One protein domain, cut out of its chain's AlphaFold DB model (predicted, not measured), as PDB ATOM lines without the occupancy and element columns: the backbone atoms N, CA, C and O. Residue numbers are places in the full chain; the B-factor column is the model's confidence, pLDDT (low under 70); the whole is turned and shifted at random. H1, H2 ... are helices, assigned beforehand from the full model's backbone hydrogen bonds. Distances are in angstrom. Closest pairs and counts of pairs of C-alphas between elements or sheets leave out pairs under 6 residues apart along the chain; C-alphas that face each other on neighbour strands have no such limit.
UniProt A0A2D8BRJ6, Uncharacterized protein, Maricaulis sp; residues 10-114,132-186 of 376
ATOM      1  N   ASP A  10      12.283 -26.155 -30.743       88.50
ATOM      2  CA  ASP A  10      13.277 -25.260 -30.123       88.50
ATOM      3  C   ASP A  10      14.439 -25.009 -31.083       88.50
ATOM      4  O   ASP A  10      14.872 -23.866 -31.230       88.50
ATOM      5  N   ILE A  11      14.898 -26.051 -31.781       90.25
ATOM      6  CA  ILE A  11      15.970 -25.949 -32.778       90.25
ATOM      7  C   ILE A  11      15.516 -25.068 -33.943       90.25
ATOM      8  O   ILE A  11      16.187 -24.089 -34.262       90.25
ATOM      9  N   PHE A  12      14.346 -25.357 -34.525       93.06
ATOM     10  CA  PHE A  12      13.798 -24.575 -35.636       93.06
ATOM     11  C   PHE A  12      13.624 -23.095 -35.268       93.06
ATOM     12  O   PHE A  12      14.064 -22.210 -36.000       93.06
ATOM     13  N   THR A  13      13.053 -22.821 -34.092       94.12
ATOM     14  CA  THR A  13      12.870 -21.445 -33.610       94.12
ATOM     15  C   THR A  13      14.216 -20.762 -33.375       94.12
ATOM     16  O   THR A  13      14.373 -19.598 -33.720       94.12
ATOM     17  N   THR A  14      15.208 -21.472 -32.835       95.81
ATOM     18  CA  THR A  14      16.555 -20.921 -32.618       95.81
ATOM     19  C   THR A  14      17.214 -20.537 -33.937       95.81
ATOM     20  O   THR A  14      17.730 -19.430 -34.047       95.81
ATOM     21  N   ILE A  15      17.143 -21.405 -34.951       96.00
ATOM     22  CA  ILE A  15      17.652 -21.104 -36.298       96.00
ATOM     23  C   ILE A  15      16.939 -19.871 -36.862       96.00
ATOM     24  O   ILE A  15      17.601 -18.951 -37.336       96.00
ATOM     25  N   GLY A  16      15.609 -19.804 -36.746       97.44
ATOM     26  CA  GLY A  16      14.833 -18.638 -37.173       97.44
ATOM     27  C   GLY A  16      15.261 -17.342 -36.476       97.44
ATOM     28  O   GLY A  16      15.394 -16.311 -37.126       97.44
ATOM     29  N   VAL A  17      15.546 -17.397 -35.173       97.56
ATOM     30  CA  VAL A  17      16.042 -16.249 -34.399       97.56
ATOM     31  C   VAL A  17      17.452 -15.835 -34.823       97.56
ATOM     32  O   VAL A  17      17.714 -14.640 -34.942       97.56
ATOM     33  N   VAL A  18      18.348 -16.791 -35.085       98.06
ATOM     34  CA  VAL A  18      19.698 -16.504 -35.601       98.06
ATOM     35  C   VAL A  18      19.617 -15.836 -36.974       98.06
ATOM     36  O   VAL A  18      20.250 -14.803 -37.183       98.06
ATOM     37  N   LEU A  19      18.801 -16.377 -37.885       98.31
ATOM     38  CA  LEU A  19      18.590 -15.804 -39.218       98.31
ATOM     39  C   LEU A  19      17.971 -14.407 -39.147       98.31
ATOM     40  O   LEU A  19      18.411 -13.511 -39.861       98.31
ATOM     41  N   LEU A  20      16.992 -14.204 -38.262       98.25
ATOM     42  CA  LEU A  20      16.394 -12.893 -38.023       98.25
ATOM     43  C   LEU A  20      17.437 -11.899 -37.504       98.25
ATOM     44  O   LEU A  20      17.536 -10.795 -38.027       98.25
ATOM     45  N   GLY A  21      18.234 -12.290 -36.507       97.94
ATOM     46  CA  GLY A  21      19.304 -11.460 -35.956       97.94
ATOM     47  C   GLY A  21      20.332 -11.054 -37.006       97.94
ATOM     48  O   GLY A  21      20.652  -9.873 -37.132       97.94
ATOM     49  N   PHE A  22      20.793 -12.019 -37.803       98.00
ATOM     50  CA  PHE A  22      21.706 -11.768 -38.914       98.00
ATOM     51  C   PHE A  22      21.080 -10.845 -39.967       98.00
ATOM     52  O   PHE A  22      21.698  -9.864 -40.370       98.00
ATOM     53  N   GLY A  23      19.831 -11.105 -40.362       98.50
ATOM     54  CA  GLY A  23      19.099 -10.279 -41.321       98.50
ATOM     55  C   GLY A  23      18.902  -8.841 -40.841       98.50
ATOM     56  O   GLY A  23      19.089  -7.911 -41.620       98.50
ATOM     57  N   MET A  24      18.593  -8.637 -39.558       98.50
ATOM     58  CA  MET A  24      18.501  -7.298 -38.973       98.50
ATOM     59  C   MET A  24      19.858  -6.588 -38.935       98.50
ATOM     60  O   MET A  24      19.915  -5.401 -39.238       98.50
ATOM     61  N   ALA A  25      20.946  -7.292 -38.603       97.38
ATOM     62  CA  ALA A  25      22.291  -6.710 -38.583       97.38
ATOM     63  C   ALA A  25      22.749  -6.282 -39.988       97.38
ATOM     64  O   ALA A  25      23.186  -5.146 -40.175       97.38
ATOM     65  N   VAL A  26      22.585  -7.156 -40.987       98.25
ATOM     66  CA  VAL A  26      22.885  -6.840 -42.393       98.25
ATOM     67  C   VAL A  26      21.977  -5.723 -42.904       98.25
ATOM     68  O   VAL A  26      22.459  -4.787 -43.535       98.25
ATOM     69  N   GLY A  27      20.678  -5.776 -42.603       98.25
ATOM     70  CA  GLY A  27      19.725  -4.735 -42.988       98.25
ATOM     71  C   GLY A  27      20.060  -3.373 -42.378       98.25
ATOM     72  O   GLY A  27      19.988  -2.363 -43.069       98.25
ATOM     73  N   ALA A  28      20.486  -3.336 -41.113       97.88
ATOM     74  CA  ALA A  28      20.938  -2.109 -40.466       97.88
ATOM     75  C   ALA A  28      22.198  -1.542 -41.134       97.88
ATOM     76  O   ALA A  28      22.234  -0.351 -41.433       97.88
ATOM     77  N   ALA A  29      23.191  -2.385 -41.437       96.75
ATOM     78  CA  ALA A  29      24.386  -1.965 -42.170       96.75
ATOM     79  C   ALA A  29      24.037  -1.399 -43.560       96.75
ATOM     80  O   ALA A  29      24.517  -0.332 -43.931       96.75
ATOM     81  N   GLN A  30      23.126  -2.054 -44.282       97.94
ATOM     82  CA  GLN A  30      22.641  -1.588 -45.584       97.94
ATOM     83  C   GLN A  30      21.853  -0.272 -45.498       97.94
ATOM     84  O   GLN A  30      21.929   0.561 -46.399       97.94
ATOM     85  N   LEU A  31      21.109  -0.034 -44.416       98.00
ATOM     86  CA  LEU A  31      20.443   1.253 -44.185       98.00
ATOM     87  C   LEU A  31      21.449   2.380 -43.929       98.00
ATOM     88  O   LEU A  31      21.273   3.477 -44.451       98.00
ATOM     89  N   VAL A  32      22.510   2.121 -43.162       97.44
ATOM     90  CA  VAL A  32      23.602   3.091 -42.951       97.44
ATOM     91  C   VAL A  32      24.263   3.443 -44.284       97.44
ATOM     92  O   VAL A  32      24.388   4.621 -44.613       97.44
ATOM     93  N   GLU A  33      24.603   2.435 -45.085       96.44
ATOM     94  CA  GLU A  33      25.223   2.622 -46.399       96.44
ATOM     95  C   GLU A  33      24.300   3.375 -47.374       96.44
ATOM     96  O   GLU A  33      24.685   4.394 -47.946       96.44
ATOM     97  N   SER A  34      23.048   2.932 -47.521       96.62
ATOM     98  CA  SER A  34      22.097   3.510 -48.487       96.62
ATOM     99  C   SER A  34      21.635   4.928 -48.152       96.62
ATOM    100  O   SER A  34      21.265   5.678 -49.056       96.62
ATOM    101  N   THR A  35      21.658   5.318 -46.876       95.94
ATOM    102  CA  THR A  35      21.362   6.699 -46.458       95.94
ATOM    103  C   THR A  35      22.551   7.643 -46.639       95.94
ATOM    104  O   THR A  35      22.379   8.852 -46.487       95.94
ATOM    105  N   GLY A  36      23.741   7.122 -46.971       94.12
ATOM    106  CA  GLY A  36      24.973   7.909 -47.018       94.12
ATOM    107  C   GLY A  36      25.383   8.433 -45.641       94.12
ATOM    108  O   GLY A  36      25.975   9.507 -45.545       94.12
ATOM    109  N   ALA A  37      25.017   7.721 -44.569       95.50
ATOM    110  CA  ALA A  37      25.322   8.127 -43.206       95.50
ATOM    111  C   ALA A  37      26.834   8.044 -42.950       95.50
ATOM    112  O   ALA A  37      27.410   6.960 -42.872       95.50
ATOM    113  N   ASP A  38      27.467   9.203 -42.787       94.88
ATOM    114  CA  ASP A  38      28.895   9.303 -42.505       94.88
ATOM    115  C   ASP A  38      29.200   8.907 -41.049       94.88
ATOM    116  O   ASP A  38      28.850   9.626 -40.106       94.88
ATOM    117  N   LEU A  39      29.855   7.755 -40.875       93.56
ATOM    118  CA  LEU A  39      30.226   7.187 -39.576       93.56
ATOM    119  C   LEU A  39      31.357   7.945 -38.869       93.56
ATOM    120  O   LEU A  39      31.632   7.647 -37.705       93.56
ATOM    121  N   GLU A  40      31.984   8.934 -39.501       91.31
ATOM    122  CA  GLU A  40      32.896   9.859 -38.817       91.31
ATOM    123  C   GLU A  40      32.110  10.940 -38.055       91.31
ATOM    124  O   GLU A  40      32.520  11.405 -36.986       91.31
ATOM    125  N   THR A  41      30.908  11.277 -38.534       93.06
ATOM    126  CA  THR A  41      30.039  12.277 -37.905       93.06
ATOM    127  C   THR A  41      29.225  11.710 -36.742       93.06
ATOM    128  O   THR A  41      28.840  10.537 -36.716       93.06
ATOM    129  N   PHE A  42      28.870  12.577 -35.787       92.56
ATOM    130  CA  PHE A  42      27.956  12.212 -34.701       92.56
ATOM    131  C   PHE A  42      26.610  11.703 -35.234       92.56
ATOM    132  O   PHE A  42      26.116  10.682 -34.766       92.56
ATOM    133  N   SER A  43      26.025  12.379 -36.228       94.81
ATOM    134  CA  SER A  43      24.724  12.013 -36.798       94.81
ATOM    135  C   SER A  43      24.725  10.628 -37.441       94.81
ATOM    136  O   SER A  43      23.793   9.859 -37.201       94.81
ATOM    137  N   GLY A  44      25.759  10.288 -38.219       96.25
ATOM    138  CA  GLY A  44      25.832   8.981 -38.869       96.25
ATOM    139  C   GLY A  44      26.050   7.852 -37.866       96.25
ATOM    140  O   GLY A  44      25.363   6.831 -37.928       96.25
ATOM    141  N   GLN A  45      26.905   8.063 -36.861       96.38
ATOM    142  CA  GLN A  45      27.041   7.097 -35.768       96.38
ATOM    143  C   GLN A  45      25.759   6.960 -34.946       96.38
ATOM    144  O   GLN A  45      25.332   5.842 -34.672       96.38
ATOM    145  N   ALA A  46      25.115   8.068 -34.570       97.06
ATOM    146  CA  ALA A  46      23.871   8.041 -33.804       97.06
ATOM    147  C   ALA A  46      22.763   7.294 -34.554       97.06
ATOM    148  O   ALA A  46      21.999   6.551 -33.939       97.06
ATOM    149  N   PHE A  47      22.711   7.426 -35.881       97.94
ATOM    150  CA  PHE A  47      21.826   6.626 -36.719       97.94
ATOM    151  C   PHE A  47      22.169   5.129 -36.645       97.94
ATOM    152  O   PHE A  47      21.298   4.321 -36.318       97.94
ATOM    153  N   ALA A  48      23.434   4.753 -36.854       98.00
ATOM    154  CA  ALA A  48      23.878   3.357 -36.805       98.00
ATOM    155  C   ALA A  48      23.634   2.695 -35.433       98.00
ATOM    156  O   ALA A  48      23.061   1.604 -35.348       98.00
ATOM    157  N   PHE A  49      24.001   3.366 -34.339       98.00
ATOM    158  CA  PHE A  49      23.765   2.874 -32.979       98.00
ATOM    159  C   PHE A  49      22.285   2.939 -32.580       98.00
ATOM    160  O   PHE A  49      21.831   2.107 -31.793       98.00
ATOM    161  N   GLY A  50      21.502   3.846 -33.170       98.38
ATOM    162  CA  GLY A  50      20.042   3.851 -33.069       98.38
ATOM    163  C   GLY A  50      19.412   2.596 -33.679       98.38
ATOM    164  O   GLY A  50      18.535   1.986 -33.065       98.38
ATOM    165  N   LEU A  51      19.904   2.144 -34.839       98.50
ATOM    166  CA  LEU A  51      19.484   0.873 -35.440       98.50
ATOM    167  C   LEU A  51      19.885  -0.320 -34.562       98.50
ATOM    168  O   LEU A  51      19.060  -1.204 -34.323       98.50
ATOM    169  N   LEU A  52      21.106  -0.323 -34.015       98.56
ATOM    170  CA  LEU A  52      21.561  -1.361 -33.081       98.56
ATOM    171  C   LEU A  52      20.688  -1.420 -31.813       98.56
ATOM    172  O   LEU A  52      20.305  -2.507 -31.373       98.56
ATOM    173  N   ALA A  53      20.309  -0.266 -31.257       98.62
ATOM    174  CA  ALA A  53      19.362  -0.185 -30.147       98.62
ATOM    175  C   ALA A  53      17.979  -0.735 -30.541       98.62
ATOM    176  O   ALA A  53      17.366  -1.479 -29.773       98.62
ATOM    177  N   GLY A  54      17.512  -0.445 -31.760       98.56
ATOM    178  CA  GLY A  54      16.290  -1.027 -32.320       98.56
ATOM    179  C   GLY A  54      16.331  -2.558 -32.369       98.56
ATOM    180  O   GLY A  54      15.379  -3.213 -31.940       98.56
ATOM    181  N   ILE A  55      17.455  -3.141 -32.796       98.56
ATOM    182  CA  ILE A  55      17.677  -4.598 -32.786       98.56
ATOM    183  C   ILE A  55      17.578  -5.158 -31.362       98.56
ATOM    184  O   ILE A  55      16.908  -6.173 -31.141       98.56
ATOM    185  N   ALA A  56      18.191  -4.486 -30.382       98.56
ATOM    186  CA  ALA A  56      18.087  -4.888 -28.982       98.56
ATOM    187  C   ALA A  56      16.625  -4.900 -28.505       98.56
ATOM    188  O   ALA A  56      16.178  -5.876 -27.898       98.56
ATOM    189  N   VAL A  57      15.851  -3.859 -28.829       98.62
ATOM    190  CA  VAL A  57      14.422  -3.782 -28.488       98.62
ATOM    191  C   VAL A  57      13.644  -4.941 -29.109       98.62
ATOM    192  O   VAL A  57      12.858  -5.581 -28.410       98.62
ATOM    193  N   VAL A  58      13.889  -5.269 -30.383       98.62
ATOM    194  CA  VAL A  58      13.244  -6.414 -31.047       98.62
ATOM    195  C   VAL A  58      13.567  -7.723 -30.324       98.62
ATOM    196  O   VAL A  58      12.651  -8.489 -30.018       98.62
ATOM    197  N   PHE A  59      14.835  -7.971 -29.987       98.50
ATOM    198  CA  PHE A  59      15.222  -9.169 -29.237       98.50
ATOM    199  C   PHE A  59      14.566  -9.237 -27.856       98.50
ATOM    200  O   PHE A  59      14.039 -10.288 -27.485       98.50
ATOM    201  N   TRP A  60      14.521  -8.129 -27.116       98.44
ATOM    202  CA  TRP A  60      13.841  -8.096 -25.821       98.44
ATOM    203  C   TRP A  60      12.334  -8.363 -25.953       98.44
ATOM    204  O   TRP A  60      11.789  -9.192 -25.218       98.44
ATOM    205  N   LEU A  61      11.664  -7.732 -26.924       98.38
ATOM    206  CA  LEU A  61      10.233  -7.923 -27.179       98.38
ATOM    207  C   LEU A  61       9.915  -9.368 -27.562       98.38
ATOM    208  O   LEU A  61       8.998  -9.966 -26.995       98.38
ATOM    209  N   LEU A  62      10.688  -9.967 -28.465       97.88
ATOM    210  CA  LEU A  62      10.503 -11.367 -28.839       97.88
ATOM    211  C   LEU A  62      10.774 -12.311 -27.657       97.88
ATOM    212  O   LEU A  62      10.059 -13.306 -27.499       97.88
ATOM    213  N   SER A  63      11.716 -11.976 -26.771       97.94
ATOM    214  CA  SER A  63      11.934 -12.724 -25.528       97.94
ATOM    215  C   SER A  63      10.730 -12.706 -24.588       97.94
ATOM    216  O   SER A  63      10.492 -13.709 -23.911       97.94
ATOM    217  N   THR A  64       9.895 -11.659 -24.586       97.75
ATOM    218  CA  THR A  64       8.641 -11.670 -23.800       97.75
ATOM    219  C   THR A  64       7.695 -12.795 -24.221       97.75
ATOM    220  O   THR A  64       7.020 -13.395 -23.380       97.75
ATOM    221  N   VAL A  65       7.694 -13.146 -25.508       96.31
ATOM    222  CA  VAL A  65       6.871 -14.225 -26.054       96.31
ATOM    223  C   VAL A  65       7.585 -15.565 -25.913       96.31
ATOM    224  O   VAL A  65       7.055 -16.473 -25.272       96.31
ATOM    225  N   LEU A  66       8.786 -15.697 -26.479       94.81
ATOM    226  CA  LEU A  66       9.487 -16.981 -26.573       94.81
ATOM    227  C   LEU A  66       9.998 -17.465 -25.214       94.81
ATOM    228  O   LEU A  66       9.824 -18.634 -24.872       94.81
ATOM    229  N   VAL A  67      10.579 -16.573 -24.410       94.69
ATOM    230  CA  VAL A  67      11.115 -16.919 -23.087       94.69
ATOM    231  C   VAL A  67      10.049 -16.734 -22.012       94.69
ATOM    232  O   VAL A  67       9.817 -17.640 -21.217       94.69
ATOM    233  N   GLY A  68       9.355 -15.592 -22.012       92.19
ATOM    234  CA  GLY A  68       8.368 -15.255 -20.984       92.19
ATOM    235  C   GLY A  68       7.123 -16.147 -21.010       92.19
ATOM    236  O   GLY A  68       6.756 -16.724 -19.985       92.19
ATOM    237  N   ARG A  69       6.476 -16.284 -22.175       92.12
ATOM    238  CA  ARG A  69       5.232 -17.067 -22.312       92.12
ATOM    239  C   ARG A  69       5.487 -18.524 -22.678       92.12
ATOM    240  O   ARG A  69       4.935 -19.412 -22.038       92.12
ATOM    241  N   GLN A  70       6.314 -18.774 -23.691       91.31
ATOM    242  CA  GLN A  70       6.539 -20.126 -24.215       91.31
ATOM    243  C   GLN A  70       7.650 -20.898 -23.485       91.31
ATOM    244  O   GLN A  70       7.799 -22.095 -23.724       91.31
ATOM    245  N   ARG A  71       8.415 -20.243 -22.598       89.62
ATOM    246  CA  ARG A  71       9.495 -20.850 -21.795       89.62
ATOM    247  C   ARG A  71      10.552 -21.598 -22.622       89.62
ATOM    248  O   ARG A  71      11.132 -22.576 -22.155       89.62
ATOM    249  N   ARG A  72      10.822 -21.125 -23.841       89.75
ATOM    250  CA  ARG A  72      11.825 -21.685 -24.759       89.75
ATOM    251  C   ARG A  72      13.226 -21.271 -24.311       89.75
ATOM    252  O   ARG A  72      13.528 -20.079 -24.241       89.75
ATOM    253  N   ILE A  73      14.086 -22.245 -24.021       90.44
ATOM    254  CA  ILE A  73      15.419 -21.975 -23.460       90.44
ATOM    255  C   ILE A  73      16.410 -21.622 -24.568       90.44
ATOM    256  O   ILE A  73      17.086 -20.602 -24.465       90.44
ATOM    257  N   LEU A  74      16.485 -22.431 -25.630       92.19
ATOM    258  CA  LEU A  74      17.525 -22.289 -26.652       92.19
ATOM    259  C   LEU A  74      17.406 -20.985 -27.465       92.19
ATOM    260  O   LEU A  74      18.387 -20.238 -27.504       92.19
ATOM    261  N   PRO A  75      16.221 -20.608 -27.995       94.56
ATOM    262  CA  PRO A  75      16.050 -19.291 -28.603       94.56
ATOM    263  C   PRO A  75      16.321 -18.172 -27.592       94.56
ATOM    264  O   PRO A  75      16.892 -17.144 -27.937       94.56
ATOM    265  N   GLY A  76      15.969 -18.391 -26.320       96.06
ATOM    266  CA  GLY A  76      16.210 -17.442 -25.236       96.06
ATOM    267  C   GLY A  76      17.684 -17.148 -24.968       96.06
ATOM    268  O   GLY A  76      17.998 -16.018 -24.598       96.06
ATOM    269  N   ILE A  77      18.581 -18.120 -25.175       96.50
ATOM    270  CA  ILE A  77      20.039 -17.925 -25.093       96.50
ATOM    271  C   ILE A  77      20.499 -16.987 -26.212       96.50
ATOM    272  O   ILE A  77      21.177 -16.000 -25.936       96.50
ATOM    273  N   VAL A  78      20.083 -17.253 -27.455       97.75
ATOM    274  CA  VAL A  78      20.450 -16.423 -28.616       97.75
ATOM    275  C   VAL A  78      19.926 -14.998 -28.452       97.75
ATOM    276  O   VAL A  78      20.687 -14.046 -28.614       97.75
ATOM    277  N   MET A  79      18.666 -14.840 -28.042       98.00
ATOM    278  CA  MET A  79      18.084 -13.525 -27.765       98.00
ATOM    279  C   MET A  79      18.793 -12.792 -26.629       98.00
ATOM    280  O   MET A  79      19.008 -11.587 -26.721       98.00
ATOM    281  N   SER A  80      19.170 -13.508 -25.563       98.19
ATOM    282  CA  SER A  80      19.925 -12.933 -24.448       98.19
ATOM    283  C   SER A  80      21.258 -12.376 -24.926       98.19
ATOM    284  O   SER A  80      21.608 -11.261 -24.554       98.19
ATOM    285  N   LEU A  81      21.994 -13.136 -25.739       98.19
ATOM    286  CA  LEU A  81      23.277 -12.705 -26.289       98.19
ATOM    287  C   LEU A  81      23.111 -11.511 -27.229       98.19
ATOM    288  O   LEU A  81      23.836 -10.530 -27.092       98.19
ATOM    289  N   GLY A  82      22.130 -11.567 -28.131       98.31
ATOM    290  CA  GLY A  82      21.840 -10.480 -29.062       98.31
ATOM    291  C   GLY A  82      21.445  -9.184 -28.352       98.31
ATOM    292  O   GLY A  82      22.002  -8.129 -28.644       98.31
ATOM    293  N   PHE A  83      20.532  -9.262 -27.378       98.75
ATOM    294  CA  PHE A  83      20.114  -8.115 -26.569       98.75
ATOM    295  C   PHE A  83      21.284  -7.513 -25.783       98.75
ATOM    296  O   PHE A  83      21.522  -6.307 -25.855       98.75
ATOM    297  N   VAL A  84      22.018  -8.349 -25.041       98.62
ATOM    298  CA  VAL A  84      23.132  -7.898 -24.199       98.62
ATOM    299  C   VAL A  84      24.243  -7.296 -25.052       98.62
ATOM    300  O   VAL A  84      24.718  -6.213 -24.726       98.62
ATOM    301  N   GLY A  85      24.631  -7.948 -26.151       98.25
ATOM    302  CA  GLY A  85      25.675  -7.451 -27.048       98.25
ATOM    303  C   GLY A  85      25.312  -6.106 -27.677       98.25
ATOM    304  O   GLY A  85      26.100  -5.164 -27.598       98.25
ATOM    305  N   ALA A  86      24.097  -5.982 -28.217       98.56
ATOM    306  CA  ALA A  86      23.626  -4.737 -28.818       98.56
ATOM    307  C   ALA A  86      23.559  -3.590 -27.793       98.56
ATOM    308  O   ALA A  86      24.091  -2.510 -28.046       98.56
ATOM    309  N   MET A  87      22.991  -3.830 -26.606       98.69
ATOM    310  CA  MET A  87      22.929  -2.809 -25.553       98.69
ATOM    311  C   MET A  87      24.304  -2.436 -25.000       98.69
ATOM    312  O   MET A  87      24.541  -1.260 -24.736       98.69
ATOM    313  N   THR A  88      25.217  -3.400 -24.850       98.69
ATOM    314  CA  THR A  88      26.600  -3.121 -24.429       98.69
ATOM    315  C   THR A  88      27.274  -2.197 -25.440       98.69
ATOM    316  O   THR A  88      27.846  -1.186 -25.044       98.69
ATOM    317  N   GLY A  89      27.146  -2.489 -26.740       98.12
ATOM    318  CA  GLY A  89      27.695  -1.649 -27.806       98.12
ATOM    319  C   GLY A  89      27.148  -0.221 -27.776       98.12
ATOM    320  O   GLY A  89      27.923   0.730 -27.824       98.12
ATOM    321  N   VAL A  90      25.830  -0.060 -27.614       98.69
ATOM    322  CA  VAL A  90      25.186   1.260 -27.493       98.69
ATOM    323  C   VAL A  90      25.685   2.022 -26.261       98.69
ATOM    324  O   VAL A  90      26.021   3.198 -26.369       98.69
ATOM    325  N   LEU A  91      25.765   1.377 -25.094       98.62
ATOM    326  CA  LEU A  91      26.210   2.021 -23.852       98.62
ATOM    327  C   LEU A  91      27.695   2.411 -23.892       98.62
ATOM    328  O   LEU A  91      28.048   3.500 -23.438       98.62
ATOM    329  N   VAL A  92      28.554   1.560 -24.461       98.00
ATOM    330  CA  VAL A  92      29.975   1.880 -24.671       98.00
ATOM    331  C   VAL A  92      30.118   3.049 -25.642       98.00
ATOM    332  O   VAL A  92      30.850   3.989 -25.344       98.00
ATOM    333  N   TRP A  93      29.381   3.045 -26.757       97.44
ATOM    334  CA  TRP A  93      29.389   4.157 -27.708       97.44
ATOM    335  C   TRP A  93      28.945   5.478 -27.070       97.44
ATOM    336  O   TRP A  93      29.618   6.493 -27.242       97.44
ATOM    337  N   LEU A  94      27.873   5.467 -26.271       97.88
ATOM    338  CA  LEU A  94      27.429   6.650 -25.528       97.88
ATOM    339  C   LEU A  94      28.525   7.185 -24.600       97.88
ATOM    340  O   LEU A  94      28.708   8.398 -24.508       97.88
ATOM    341  N   TYR A  95      29.273   6.302 -23.937       97.38
ATOM    342  CA  TYR A  95      30.377   6.728 -23.084       97.38
ATOM    343  C   TYR A  95      31.554   7.292 -23.882       97.38
ATOM    344  O   TYR A  95      32.088   8.334 -23.515       97.38
ATOM    345  N   VAL A  96      31.926   6.664 -24.999       95.06
ATOM    346  CA  VAL A  96      32.958   7.197 -25.904       95.06
ATOM    347  C   VAL A  96      32.562   8.588 -26.409       95.06
ATOM    348  O   VAL A  96      33.385   9.499 -26.398       95.06
ATOM    349  N   ARG A  97      31.285   8.801 -26.748       94.44
ATOM    350  CA  ARG A  97      30.773  10.130 -27.112       94.44
ATOM    351  C   ARG A  97      30.805  11.124 -25.964       94.44
ATOM    352  O   ARG A  97      31.204  12.265 -26.168       94.44
ATOM    353  N   PHE A  98      30.490  10.696 -24.746       95.06
ATOM    354  CA  PHE A  98      30.700  11.531 -23.569       95.06
ATOM    355  C   PHE A  98      32.177  11.922 -23.389       95.06
ATOM    356  O   PHE A  98      32.445  13.076 -23.066       95.06
ATOM    357  N   LEU A  99      33.133  11.018 -23.629       94.50
ATOM    358  CA  LEU A  99      34.562  11.340 -23.542       94.50
ATOM    359  C   LEU A  99      34.965  12.408 -24.568       94.50
ATOM    360  O   LEU A  99      35.588  13.400 -24.192       94.50
ATOM    361  N   MET A 100      34.575  12.230 -25.830       92.31
ATOM    362  CA  MET A 100      34.956  13.132 -26.922       92.31
ATOM    363  C   MET A 100      34.261  14.493 -26.817       92.31
ATOM    364  O   MET A 100      34.918  15.530 -26.762       92.31
ATOM    365  N   ASP A 101      32.930  14.485 -26.737       90.81
ATOM    366  CA  ASP A 101      32.109  15.688 -26.897       90.81
ATOM    367  C   ASP A 101      31.795  16.361 -25.546       90.81
ATOM    368  O   ASP A 101      31.599  17.573 -25.476       90.81
ATOM    369  N   GLY A 102      31.741  15.581 -24.459       88.69
ATOM    370  CA  GLY A 102      31.409  16.066 -23.115       88.69
ATOM    371  C   GLY A 102      32.631  16.397 -22.259       88.69
ATOM    372  O   GLY A 102      32.700  17.470 -21.665       88.69
ATOM    373  N   ALA A 103      33.598  15.480 -22.190       89.44
ATOM    374  CA  ALA A 103      34.837  15.656 -21.433       89.44
ATOM    375  C   ALA A 103      35.944  16.356 -22.244       89.44
ATOM    376  O   ALA A 103      36.999  16.657 -21.684       89.44
ATOM    377  N   GLY A 104      35.706  16.624 -23.535       88.06
ATOM    378  CA  GLY A 104      36.634  17.336 -24.414       88.06
ATOM    379  C   GLY A 104      37.913  16.556 -24.719       88.06
ATOM    380  O   GLY A 104      38.953  17.170 -24.957       88.06
ATOM    381  N   LEU A 105      37.865  15.220 -24.661       91.25
ATOM    382  CA  LEU A 105      39.016  14.373 -24.960       91.25
ATOM    383  C   LEU A 105      39.171  14.223 -26.470       91.25
ATOM    384  O   LEU A 105      38.424  13.495 -27.119       91.25
ATOM    385  N   SER A 106      40.174  14.903 -27.014       90.31
ATOM    386  CA  SER A 106      40.649  14.719 -28.383       90.31
ATOM    387  C   SER A 106      41.948  13.915 -28.406       90.31
ATOM    388  O   SER A 106      42.658  13.851 -27.401       90.31
ATOM    389  N   GLU A 107      42.286  13.356 -29.566       88.44
ATOM    390  CA  GLU A 107      43.574  12.699 -29.821       88.44
ATOM    391  C   GLU A 107      44.749  13.602 -29.416       88.44
ATOM    392  O   GLU A 107      45.507  13.240 -28.523       88.44
ATOM    393  N   ALA A 108      44.774  14.848 -29.901       89.88
ATOM    394  CA  ALA A 108      45.790  15.838 -29.534       89.88
ATOM    395  C   ALA A 108      45.879  16.109 -28.017       89.88
ATOM    396  O   ALA A 108      46.958  16.345 -27.482       89.88
ATOM    397  N   SER A 109      44.752  16.078 -27.291       88.50
ATOM    398  CA  SER A 109      44.750  16.274 -25.831       88.50
ATOM    399  C   SER A 109      45.322  15.083 -25.057       88.50
ATOM    400  O   SER A 109      45.731  15.241 -23.904       88.50
ATOM    401  N   ILE A 110      45.295  13.893 -25.665       89.44
ATOM    402  CA  ILE A 110      45.870  12.669 -25.114       89.44
ATOM    403  C   ILE A 110      47.353  12.618 -25.474       89.44
ATOM    404  O   ILE A 110      48.159  12.461 -24.565       89.44
ATOM    405  N   GLU A 111      47.712  12.832 -26.742       89.88
ATOM    406  CA  GLU A 111      49.103  12.888 -27.219       89.88
ATOM    407  C   GLU A 111      49.940  13.872 -26.402       89.88
ATOM    408  O   GLU A 111      50.944  13.483 -25.812       89.88
ATOM    409  N   ALA A 112      49.442  15.097 -26.198       89.50
ATOM    410  CA  ALA A 112      50.137  16.114 -25.409       89.50
ATOM    411  C   ALA A 112      50.444  15.696 -23.953       89.50
ATOM    412  O   ALA A 112      51.282  16.317 -23.298       89.50
ATOM    413  N   ARG A 113      49.760  14.679 -23.406       88.50
ATOM    414  CA  ARG A 113      50.041  14.136 -22.061       88.50
ATOM    415  C   ARG A 113      51.202  13.144 -22.060       88.50
ATOM    416  O   ARG A 113      51.806  12.955 -21.007       88.50
ATOM    417  N   PHE A 114      51.478  12.525 -23.203       88.81
ATOM    418  CA  PHE A 114      52.540  11.542 -23.392       88.81
ATOM    419  C   PHE A 114      53.771  12.131 -24.092       88.81
ATOM    420  O   PHE A 114      54.855  11.605 -23.892       88.81
ATOM    421  N   ALA A 132      49.413   5.744 -15.966       93.62
ATOM    422  CA  ALA A 132      48.109   5.828 -15.314       93.62
ATOM    423  C   ALA A 132      47.834   7.218 -14.708       93.62
ATOM    424  O   ALA A 132      46.674   7.625 -14.614       93.62
ATOM    425  N   GLY A 133      48.867   7.946 -14.284       92.38
ATOM    426  CA  GLY A 133      48.784   9.309 -13.762       92.38
ATOM    427  C   GLY A 133      48.519  10.354 -14.847       92.38
ATOM    428  O   GLY A 133      47.750  11.289 -14.610       92.38
ATOM    429  N   ALA A 134      49.082  10.169 -16.043       92.56
ATOM    430  CA  ALA A 134      48.818  11.030 -17.195       92.56
ATOM    431  C   ALA A 134      47.386  10.900 -17.706       92.56
ATOM    432  O   ALA A 134      46.829  11.875 -18.216       92.56
ATOM    433  N   LEU A 135      46.756   9.733 -17.562       92.06
ATOM    434  CA  LEU A 135      45.406   9.531 -18.070       92.06
ATOM    435  C   LEU A 135      44.342  10.243 -17.214       92.06
ATOM    436  O   LEU A 135      44.298  10.084 -15.991       92.06
ATOM    437  N   PRO A 136      43.403  10.980 -17.838       92.94
ATOM    438  CA  PRO A 136      42.281  11.571 -17.124       92.94
ATOM    439  C   PRO A 136      41.395  10.472 -16.530       92.94
ATOM    440  O   PRO A 136      41.213   9.410 -17.131       92.94
ATOM    441  N   LEU A 137      40.788  10.746 -15.370       93.00
ATOM    442  CA  LEU A 137      39.966   9.765 -14.651       93.00
ATOM    443  C   LEU A 137      38.891   9.135 -15.546       93.00
ATOM    444  O   LEU A 137      38.683   7.928 -15.486       93.00
ATOM    445  N   ALA A 138      38.259   9.934 -16.410       93.44
ATOM    446  CA  ALA A 138      37.234   9.464 -17.335       93.44
ATOM    447  C   ALA A 138      37.752   8.368 -18.294       93.44
ATOM    448  O   ALA A 138      37.031   7.413 -18.580       93.44
ATOM    449  N   LEU A 139      39.013   8.427 -18.732       93.56
ATOM    450  CA  LEU A 139      39.601   7.362 -19.546       93.56
ATOM    451  C   LEU A 139      40.038   6.168 -18.684       93.56
ATOM    452  O   LEU A 139      39.809   5.021 -19.055       93.56
ATOM    453  N   ARG A 140      40.594   6.421 -17.494       94.19
ATOM    454  CA  ARG A 140      41.045   5.359 -16.572       94.19
ATOM    455  C   ARG A 140      39.927   4.419 -16.129       94.19
ATOM    456  O   ARG A 140      40.173   3.234 -15.911       94.19
ATOM    457  N   ILE A 141      38.703   4.931 -15.980       96.38
ATOM    458  CA  ILE A 141      37.531   4.129 -15.591       96.38
ATOM    459  C   ILE A 141      36.833   3.456 -16.778       96.38
ATOM    460  O   ILE A 141      35.826   2.780 -16.570       96.38
ATOM    461  N   LEU A 142      37.341   3.597 -18.009       96.25
ATOM    462  CA  LEU A 142      36.765   2.953 -19.193       96.25
ATOM    463  C   LEU A 142      36.547   1.436 -19.008       96.25
ATOM    464  O   LEU A 142      35.461   0.973 -19.361       96.25
ATOM    465  N   PRO A 143      37.470   0.657 -18.398       98.06
ATOM    466  CA  PRO A 143      37.219  -0.756 -18.108       98.06
ATOM    467  C   PRO A 143      35.989  -0.975 -17.220       98.06
ATOM    468  O   PRO A 143      35.167  -1.847 -17.501       98.06
ATOM    469  N   VAL A 144      35.831  -0.166 -16.164       98.56
ATOM    470  CA  VAL A 144      34.678  -0.235 -15.252       98.56
ATOM    471  C   VAL A 144      33.393   0.119 -15.991       98.56
ATOM    472  O   VAL A 144      32.392  -0.581 -15.844       98.56
ATOM    473  N   VAL A 145      33.414   1.159 -16.825       98.31
ATOM    474  CA  VAL A 145      32.247   1.545 -17.627       98.31
ATOM    475  C   VAL A 145      31.878   0.454 -18.629       98.31
ATOM    476  O   VAL A 145      30.700   0.126 -18.736       98.31
ATOM    477  N   GLY A 146      32.850  -0.174 -19.293       98.19
ATOM    478  CA  GLY A 146      32.613  -1.326 -20.167       98.19
ATOM    479  C   GLY A 146      32.010  -2.518 -19.416       98.19
ATOM    480  O   GLY A 146      31.030  -3.112 -19.868       98.19
ATOM    481  N   ALA A 147      32.525  -2.826 -18.222       98.69
ATOM    482  CA  ALA A 147      31.980  -3.885 -17.378       98.69
ATOM    483  C   ALA A 147      30.540  -3.590 -16.920       98.69
ATOM    484  O   ALA A 147      29.693  -4.484 -16.927       98.69
ATOM    485  N   LEU A 148      30.229  -2.337 -16.576       98.75
ATOM    486  CA  LEU A 148      28.870  -1.902 -16.243       98.75
ATOM    487  C   LEU A 148      27.946  -1.903 -17.466       98.75
ATOM    488  O   LEU A 148      26.800  -2.340 -17.357       98.75
ATOM    489  N   ALA A 149      28.441  -1.486 -18.632       98.56
ATOM    490  CA  ALA A 149      27.720  -1.530 -19.902       98.56
ATOM    491  C   ALA A 149      27.340  -2.962 -20.305       98.56
ATOM    492  O   ALA A 149      26.330  -3.147 -20.976       98.56
ATOM    493  N   PHE A 150      28.093  -3.968 -19.850       98.75
ATOM    494  CA  PHE A 150      27.739  -5.382 -19.976       98.75
ATOM    495  C   PHE A 150      26.807  -5.864 -18.849       98.75
ATOM    496  O   PHE A 150      25.789  -6.513 -19.105       98.75
ATOM    497  N   LEU A 151      27.108  -5.522 -17.592       98.81
ATOM    498  CA  LEU A 151      26.346  -5.967 -16.419       98.81
ATOM    499  C   LEU A 151      24.907  -5.441 -16.408       98.81
ATOM    500  O   LEU A 151      23.994  -6.199 -16.083       98.81
ATOM    501  N   ILE A 152      24.687  -4.170 -16.754       98.75
ATOM    502  CA  ILE A 152      23.364  -3.533 -16.688       98.75
ATOM    503  C   ILE A 152      22.363  -4.238 -17.627       98.75
ATOM    504  O   ILE A 152      21.311  -4.664 -17.138       98.75
ATOM    505  N   PRO A 153      22.657  -4.458 -18.926       98.75
ATOM    506  CA  PRO A 153      21.776  -5.226 -19.805       98.75
ATOM    507  C   PRO A 153      21.589  -6.679 -19.362       98.75
ATOM    508  O   PRO A 153      20.463  -7.181 -19.402       98.75
ATOM    509  N   VAL A 154      22.647  -7.360 -18.902       98.69
ATOM    510  CA  VAL A 154      22.539  -8.737 -18.382       98.69
ATOM    511  C   VAL A 154      21.584  -8.787 -17.193       98.69
ATOM    512  O   VAL A 154      20.697  -9.643 -17.148       98.69
ATOM    513  N   ALA A 155      21.726  -7.856 -16.250       98.62
ATOM    514  CA  ALA A 155      20.861  -7.754 -15.086       98.62
ATOM    515  C   ALA A 155      19.418  -7.471 -15.495       98.62
ATOM    516  O   ALA A 155      18.511  -8.188 -15.070       98.62
ATOM    517  N   PHE A 156      19.201  -6.499 -16.381       98.62
ATOM    518  CA  PHE A 156      17.878  -6.192 -16.912       98.62
ATOM    519  C   PHE A 156      17.220  -7.416 -17.570       98.62
ATOM    520  O   PHE A 156      16.067  -7.744 -17.269       98.62
ATOM    521  N   TYR A 157      17.958  -8.150 -18.406       98.50
ATOM    522  CA  TYR A 157      17.455  -9.353 -19.069       98.50
ATOM    523  C   TYR A 157      17.163 -10.484 -18.069       98.50
ATOM    524  O   TYR A 157      16.106 -11.122 -18.128       98.50
ATOM    525  N   TYR A 158      18.062 -10.712 -17.106       97.56
ATOM    526  CA  TYR A 158      17.872 -11.715 -16.059       97.56
ATOM    527  C   TYR A 158      16.650 -11.409 -15.191       97.56
ATOM    528  O   TYR A 158      15.843 -12.304 -14.947       97.56
ATOM    529  N   PHE A 159      16.468 -10.168 -14.745       97.44
ATOM    530  CA  PHE A 159      15.316  -9.811 -13.916       97.44
ATOM    531  C   PHE A 159      13.999  -9.834 -14.700       97.44
ATOM    532  O   PHE A 159      12.965 -10.157 -14.113       97.44
ATOM    533  N   SER A 160      14.044  -9.600 -16.016       96.81
ATOM    534  CA  SER A 160      12.880  -9.715 -16.904       96.81
ATOM    535  C   SER A 160      12.422 -11.166 -17.091       96.81
ATOM    536  O   SER A 160      11.233 -11.461 -16.980       96.81
ATOM    537  N   PHE A 161      13.352 -12.091 -17.364       96.38
ATOM    538  CA  PHE A 161      13.001 -13.440 -17.843       96.38
ATOM    539  C   PHE A 161      13.429 -14.586 -16.924       96.38
ATOM    540  O   PHE A 161      12.963 -15.714 -17.085       96.38
ATOM    541  N   ARG A 162      14.316 -14.323 -15.960       95.00
ATOM    542  CA  ARG A 162      14.907 -15.304 -15.030       95.00
ATOM    543  C   ARG A 162      15.493 -16.531 -15.735       95.00
ATOM    544  O   ARG A 162      15.462 -17.639 -15.196       95.00
ATOM    545  N   LEU A 163      16.022 -16.324 -16.944       94.94
ATOM    546  CA  LEU A 163      16.655 -17.362 -17.747       94.94
ATOM    547  C   LEU A 163      17.930 -17.850 -17.032       94.94
ATOM    548  O   LEU A 163      18.782 -17.018 -16.706       94.94
ATOM    549  N   PRO A 164      18.116 -19.167 -16.821       95.12
ATOM    550  CA  PRO A 164      19.290 -19.686 -16.122       95.12
ATOM    551  C   PRO A 164      20.629 -19.248 -16.727       95.12
ATOM    552  O   PRO A 164      21.542 -18.896 -15.985       95.12
ATOM    553  N   PHE A 165      20.703 -19.201 -18.063       96.31
ATOM    554  CA  PHE A 165      21.858 -18.708 -18.818       96.31
ATOM    555  C   PHE A 165      22.208 -17.259 -18.467       96.31
ATOM    556  O   PHE A 165      23.357 -16.964 -18.159       96.31
ATOM    557  N   ALA A 166      21.207 -16.371 -18.420       97.50
ATOM    558  CA  ALA A 166      21.403 -14.977 -18.027       97.50
ATOM    559  C   ALA A 166      21.875 -14.849 -16.566       97.50
ATOM    560  O   ALA A 166      22.639 -13.948 -16.243       97.50
ATOM    561  N   GLY A 167      21.479 -15.782 -15.690       97.19
ATOM    562  CA  GLY A 167      22.005 -15.864 -14.323       97.19
ATOM    563  C   GLY A 167      23.490 -16.240 -14.283       97.19
ATOM    564  O   GLY A 167      24.246 -15.664 -13.509       97.19
ATOM    565  N   GLY A 168      23.926 -17.157 -15.151       97.38
ATOM    566  CA  GLY A 168      25.349 -17.463 -15.324       97.38
ATOM    567  C   GLY A 168      26.133 -16.273 -15.888       97.38
ATOM    568  O   GLY A 168      27.187 -15.931 -15.354       97.38
ATOM    569  N   LEU A 169      25.583 -15.591 -16.901       98.06
ATOM    570  CA  LEU A 169      26.169 -14.364 -17.455       98.06
ATOM    571  C   LEU A 169      26.286 -13.249 -16.414       98.06
ATOM    572  O   LEU A 169      27.246 -12.491 -16.456       98.06
ATOM    573  N   MET A 170      25.348 -13.152 -15.469       98.25
ATOM    574  CA  MET A 170      25.447 -12.194 -14.368       98.25
ATOM    575  C   MET A 170      26.672 -12.479 -13.495       98.25
ATOM    576  O   MET A 170      27.378 -11.545 -13.128       98.25
ATOM    577  N   GLY A 171      26.968 -13.753 -13.215       98.12
ATOM    578  CA  GLY A 171      28.208 -14.141 -12.539       98.12
ATOM    579  C   GLY A 171      29.444 -13.671 -13.306       98.12
ATOM    580  O   GLY A 171      30.308 -13.019 -12.725       98.12
ATOM    581  N   VAL A 172      29.490 -13.930 -14.618       98.31
ATOM    582  CA  VAL A 172      30.589 -13.470 -15.488       98.31
ATOM    583  C   VAL A 172      30.716 -11.947 -15.445       98.31
ATOM    584  O   VAL A 172      31.803 -11.430 -15.200       98.31
ATOM    585  N   ALA A 173      29.610 -11.220 -15.602       98.69
ATOM    586  CA  ALA A 173      29.590  -9.761 -15.582       98.69
ATOM    587  C   ALA A 173      30.109  -9.182 -14.255       98.69
ATOM    588  O   ALA A 173      30.859  -8.208 -14.262       98.69
ATOM    589  N   LEU A 174      29.774  -9.808 -13.123       98.69
ATOM    590  CA  LEU A 174      30.293  -9.415 -11.811       98.69
ATOM    591  C   LEU A 174      31.795  -9.691 -11.675       98.69
ATOM    592  O   LEU A 174      32.514  -8.851 -11.137       98.69
ATOM    593  N   THR A 175      32.295 -10.821 -12.186       98.44
ATOM    594  CA  THR A 175      33.743 -11.091 -12.183       98.44
ATOM    595  C   THR A 175      34.524 -10.151 -13.096       98.44
ATOM    596  O   THR A 175      35.590  -9.677 -12.710       98.44
ATOM    597  N   VAL A 176      33.970  -9.814 -14.265       98.38
ATOM    598  CA  VAL A 176      34.547  -8.819 -15.179       98.38
ATOM    599  C   VAL A 176      34.571  -7.446 -14.514       98.38
ATOM    600  O   VAL A 176      35.592  -6.770 -14.571       98.38
ATOM    601  N   LEU A 177      33.498  -7.056 -13.818       98.75
ATOM    602  CA  LEU A 177      33.462  -5.809 -13.054       98.75
ATOM    603  C   LEU A 177      34.522  -5.780 -11.948       98.75
ATOM    604  O   LEU A 177      35.216  -4.779 -11.813       98.75
ATOM    605  N   ALA A 178      34.686  -6.865 -11.189       98.50
ATOM    606  CA  ALA A 178      35.703  -6.939 -10.141       98.50
ATOM    607  C   ALA A 178      37.128  -6.776 -10.704       98.50
ATOM    608  O   ALA A 178      37.911  -5.986 -10.174       98.50
ATOM    609  N   GLY A 179      37.444  -7.467 -11.807       98.31
ATOM    610  CA  GLY A 179      38.724  -7.310 -12.505       98.31
ATOM    611  C   GLY A 179      38.919  -5.902 -13.075       98.31
ATOM    612  O   GLY A 179      39.981  -5.313 -12.900       98.31
ATOM    613  N   ALA A 180      37.880  -5.328 -13.686       98.50
ATOM    614  CA  ALA A 180      37.909  -3.977 -14.237       98.50
ATOM    615  C   ALA A 180      38.126  -2.901 -13.164       98.50
ATOM    616  O   ALA A 180      38.872  -1.953 -13.393       98.50
ATOM    617  N   VAL A 181      37.519  -3.056 -11.983       98.50
ATOM    618  CA  VAL A 181      37.759  -2.163 -10.840       98.50
ATOM    619  C   VAL A 181      39.219  -2.238 -10.404       98.50
ATOM    620  O   VAL A 181      39.842  -1.193 -10.238       98.50
ATOM    621  N   LEU A 182      39.782  -3.443 -10.263       98.19
ATOM    622  CA  LEU A 182      41.191  -3.599  -9.894       98.19
ATOM    623  C   LEU A 182      42.119  -2.963 -10.940       98.19
ATOM    624  O   LEU A 182      42.998  -2.194 -10.564       98.19
ATOM    625  N   LEU A 183      41.871  -3.209 -12.231       97.81
ATOM    626  CA  LEU A 183      42.614  -2.606 -13.341       97.81
ATOM    627  C   LEU A 183      42.562  -1.070 -13.318       97.81
ATOM    628  O   LEU A 183      43.580  -0.417 -13.523       97.81
ATOM    629  N   SER A 184      41.393  -0.478 -13.060       97.25
ATOM    630  CA  SER A 184      41.244   0.983 -13.017       97.25
ATOM    631  C   SER A 184      41.882   1.623 -11.776       97.25
ATOM    632  O   SER A 184      42.324   2.776 -11.845       97.25
ATOM    633  N   VAL A 185      41.919   0.906 -10.647       96.56
ATOM    634  CA  VAL A 185      42.504   1.386  -9.383       96.56
ATOM    635  C   VAL A 185      44.027   1.265  -9.394       96.56
ATOM    636  O   VAL A 185      44.707   2.259  -9.141       96.56
ATOM    637  N   ASP A 186      44.553   0.078  -9.697       97.00
ATOM    638  CA  ASP A 186      45.989  -0.213  -9.726       97.00
ATOM    639  C   ASP A 186      46.310  -1.155 -10.908       97.00
ATOM    640  O   ASP A 186      46.282  -2.385 -10.760       97.00
TER     641      ASP A 186
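What this domain is: This is residues 10 to 114 and 132 to 186 of the 376 residues of an uncharacterized protein of Maricaulis sp (UniProt A0A2D8BRJ6). Five long helices make a flat fan, an up-and-down bundle in which each of the five runs against the one before it in the chain; across the fan they follow as H1, H2, H3, H6 and H7, with H3 in the middle. The fan is gathered at one end, where H1 meets H3, H2 meets H6 and H3 only just meets H7, and it spreads toward the other end, where the four-residue H5 lies near H3 and H7 and the short helix H4 sticks out beyond, apart from the five long helices. The printed part has 160 residues with seven named helices, H1 to H7 in chain order, and no named strand; its class is all helix. It is only just compact, close to loose, with a radius of gyration of the C-alphas of 18.0 A, and it spans 56 by 41 by 19 A.

How they stand to each other: Begin with H3, residues 73 to 102, the hub, which touches four other helices. H2, residues 42 to 69, touches it at a shallow tilt of 27 degrees, opposite ways, and the two are a helical hairpin; look at the C-alphas of Ala 56 and Phe 83, their closest, 4.5 A apart. H6, residues 142 to 161, also touches H3 and runs the opposite way, at a steep tilt of 36 degrees, only just past shallow; their closest C-alphas, of Thr 88 and Ala 149, are 4.9 A apart. H1, residues 10 to 34, touches H3 with its residues 10 to 21 alone, the same way at a shallow tilt of 27 degrees, and the closest C-alphas, of Thr 14 and Pro 75, are 4.4 A apart. H1 and H2 are a helical hairpin too, at a shallow tilt of 16 degrees, closest at the C-alphas of Ala 28 and Leu 51, 6.0 A apart. H7, residues 164 to 185, forms a third helical hairpin with H6, at a shallow tilt of 19 degrees, closest at the C-alphas of Ala 147 and Leu 177, 5.0 A apart. H3 and H7 only just touch, with 3 pairs of C-alphas within 8 A, the closest being those of Ile 77 and Phe 165 at 6.6 A. H2 touches H6 with its residues 60 to 68 alone, and the C-alphas of Gly 68 and Phe 161 are the closest, 5.9 A apart. H5, residues 137 to 140, is close to but not clearly touching H3, with the C-alphas of Leu 99 and Ala 138 7.0 A apart. H4, residues 107 to 114, is apart from H3. Every backbone O i to N i+4 pair is within hydrogen-bond range in H1, H3 and H7; the counts are 23 of 24 in H2, 2 of 4 in H4 and 15 of 16 in H6, and H5 is too short for such a pair.

Where its parts are: Find C-alpha 73 at (15.419, -21.975, -23.460); from there H3 runs 41.3 A to C-alpha 102 at (31.409, 16.066, -23.115). H2 is 39.1 A long from residue 42 to 69, with a kink of 28 degrees near residue 63. H1, residues 10 to 34, is 35.3 A long, H6, residues 142 to 161, 28.9 A, and H4, residues 107 to 114, 11.1 A. H5 has the four residues 137 to 140. H7 starts at residue 164 and runs 32.1 A to C-alpha 185 at (42.504, 1.386, -9.383).

The domain as a whole: The two C-alphas farthest apart are those of Gln 70 and Ala 112, 56.7 A. Residues 115 to 131 are not printed, and C-alphas 114 and 132 stand 10.8 A apart across this cut, which lies in the link from H4 to H5. Of the links that are printed whole, H1 to H2 is short and the others are tight. The mean pLDDT of the printed part is 96.0, and no printed residue is under 70.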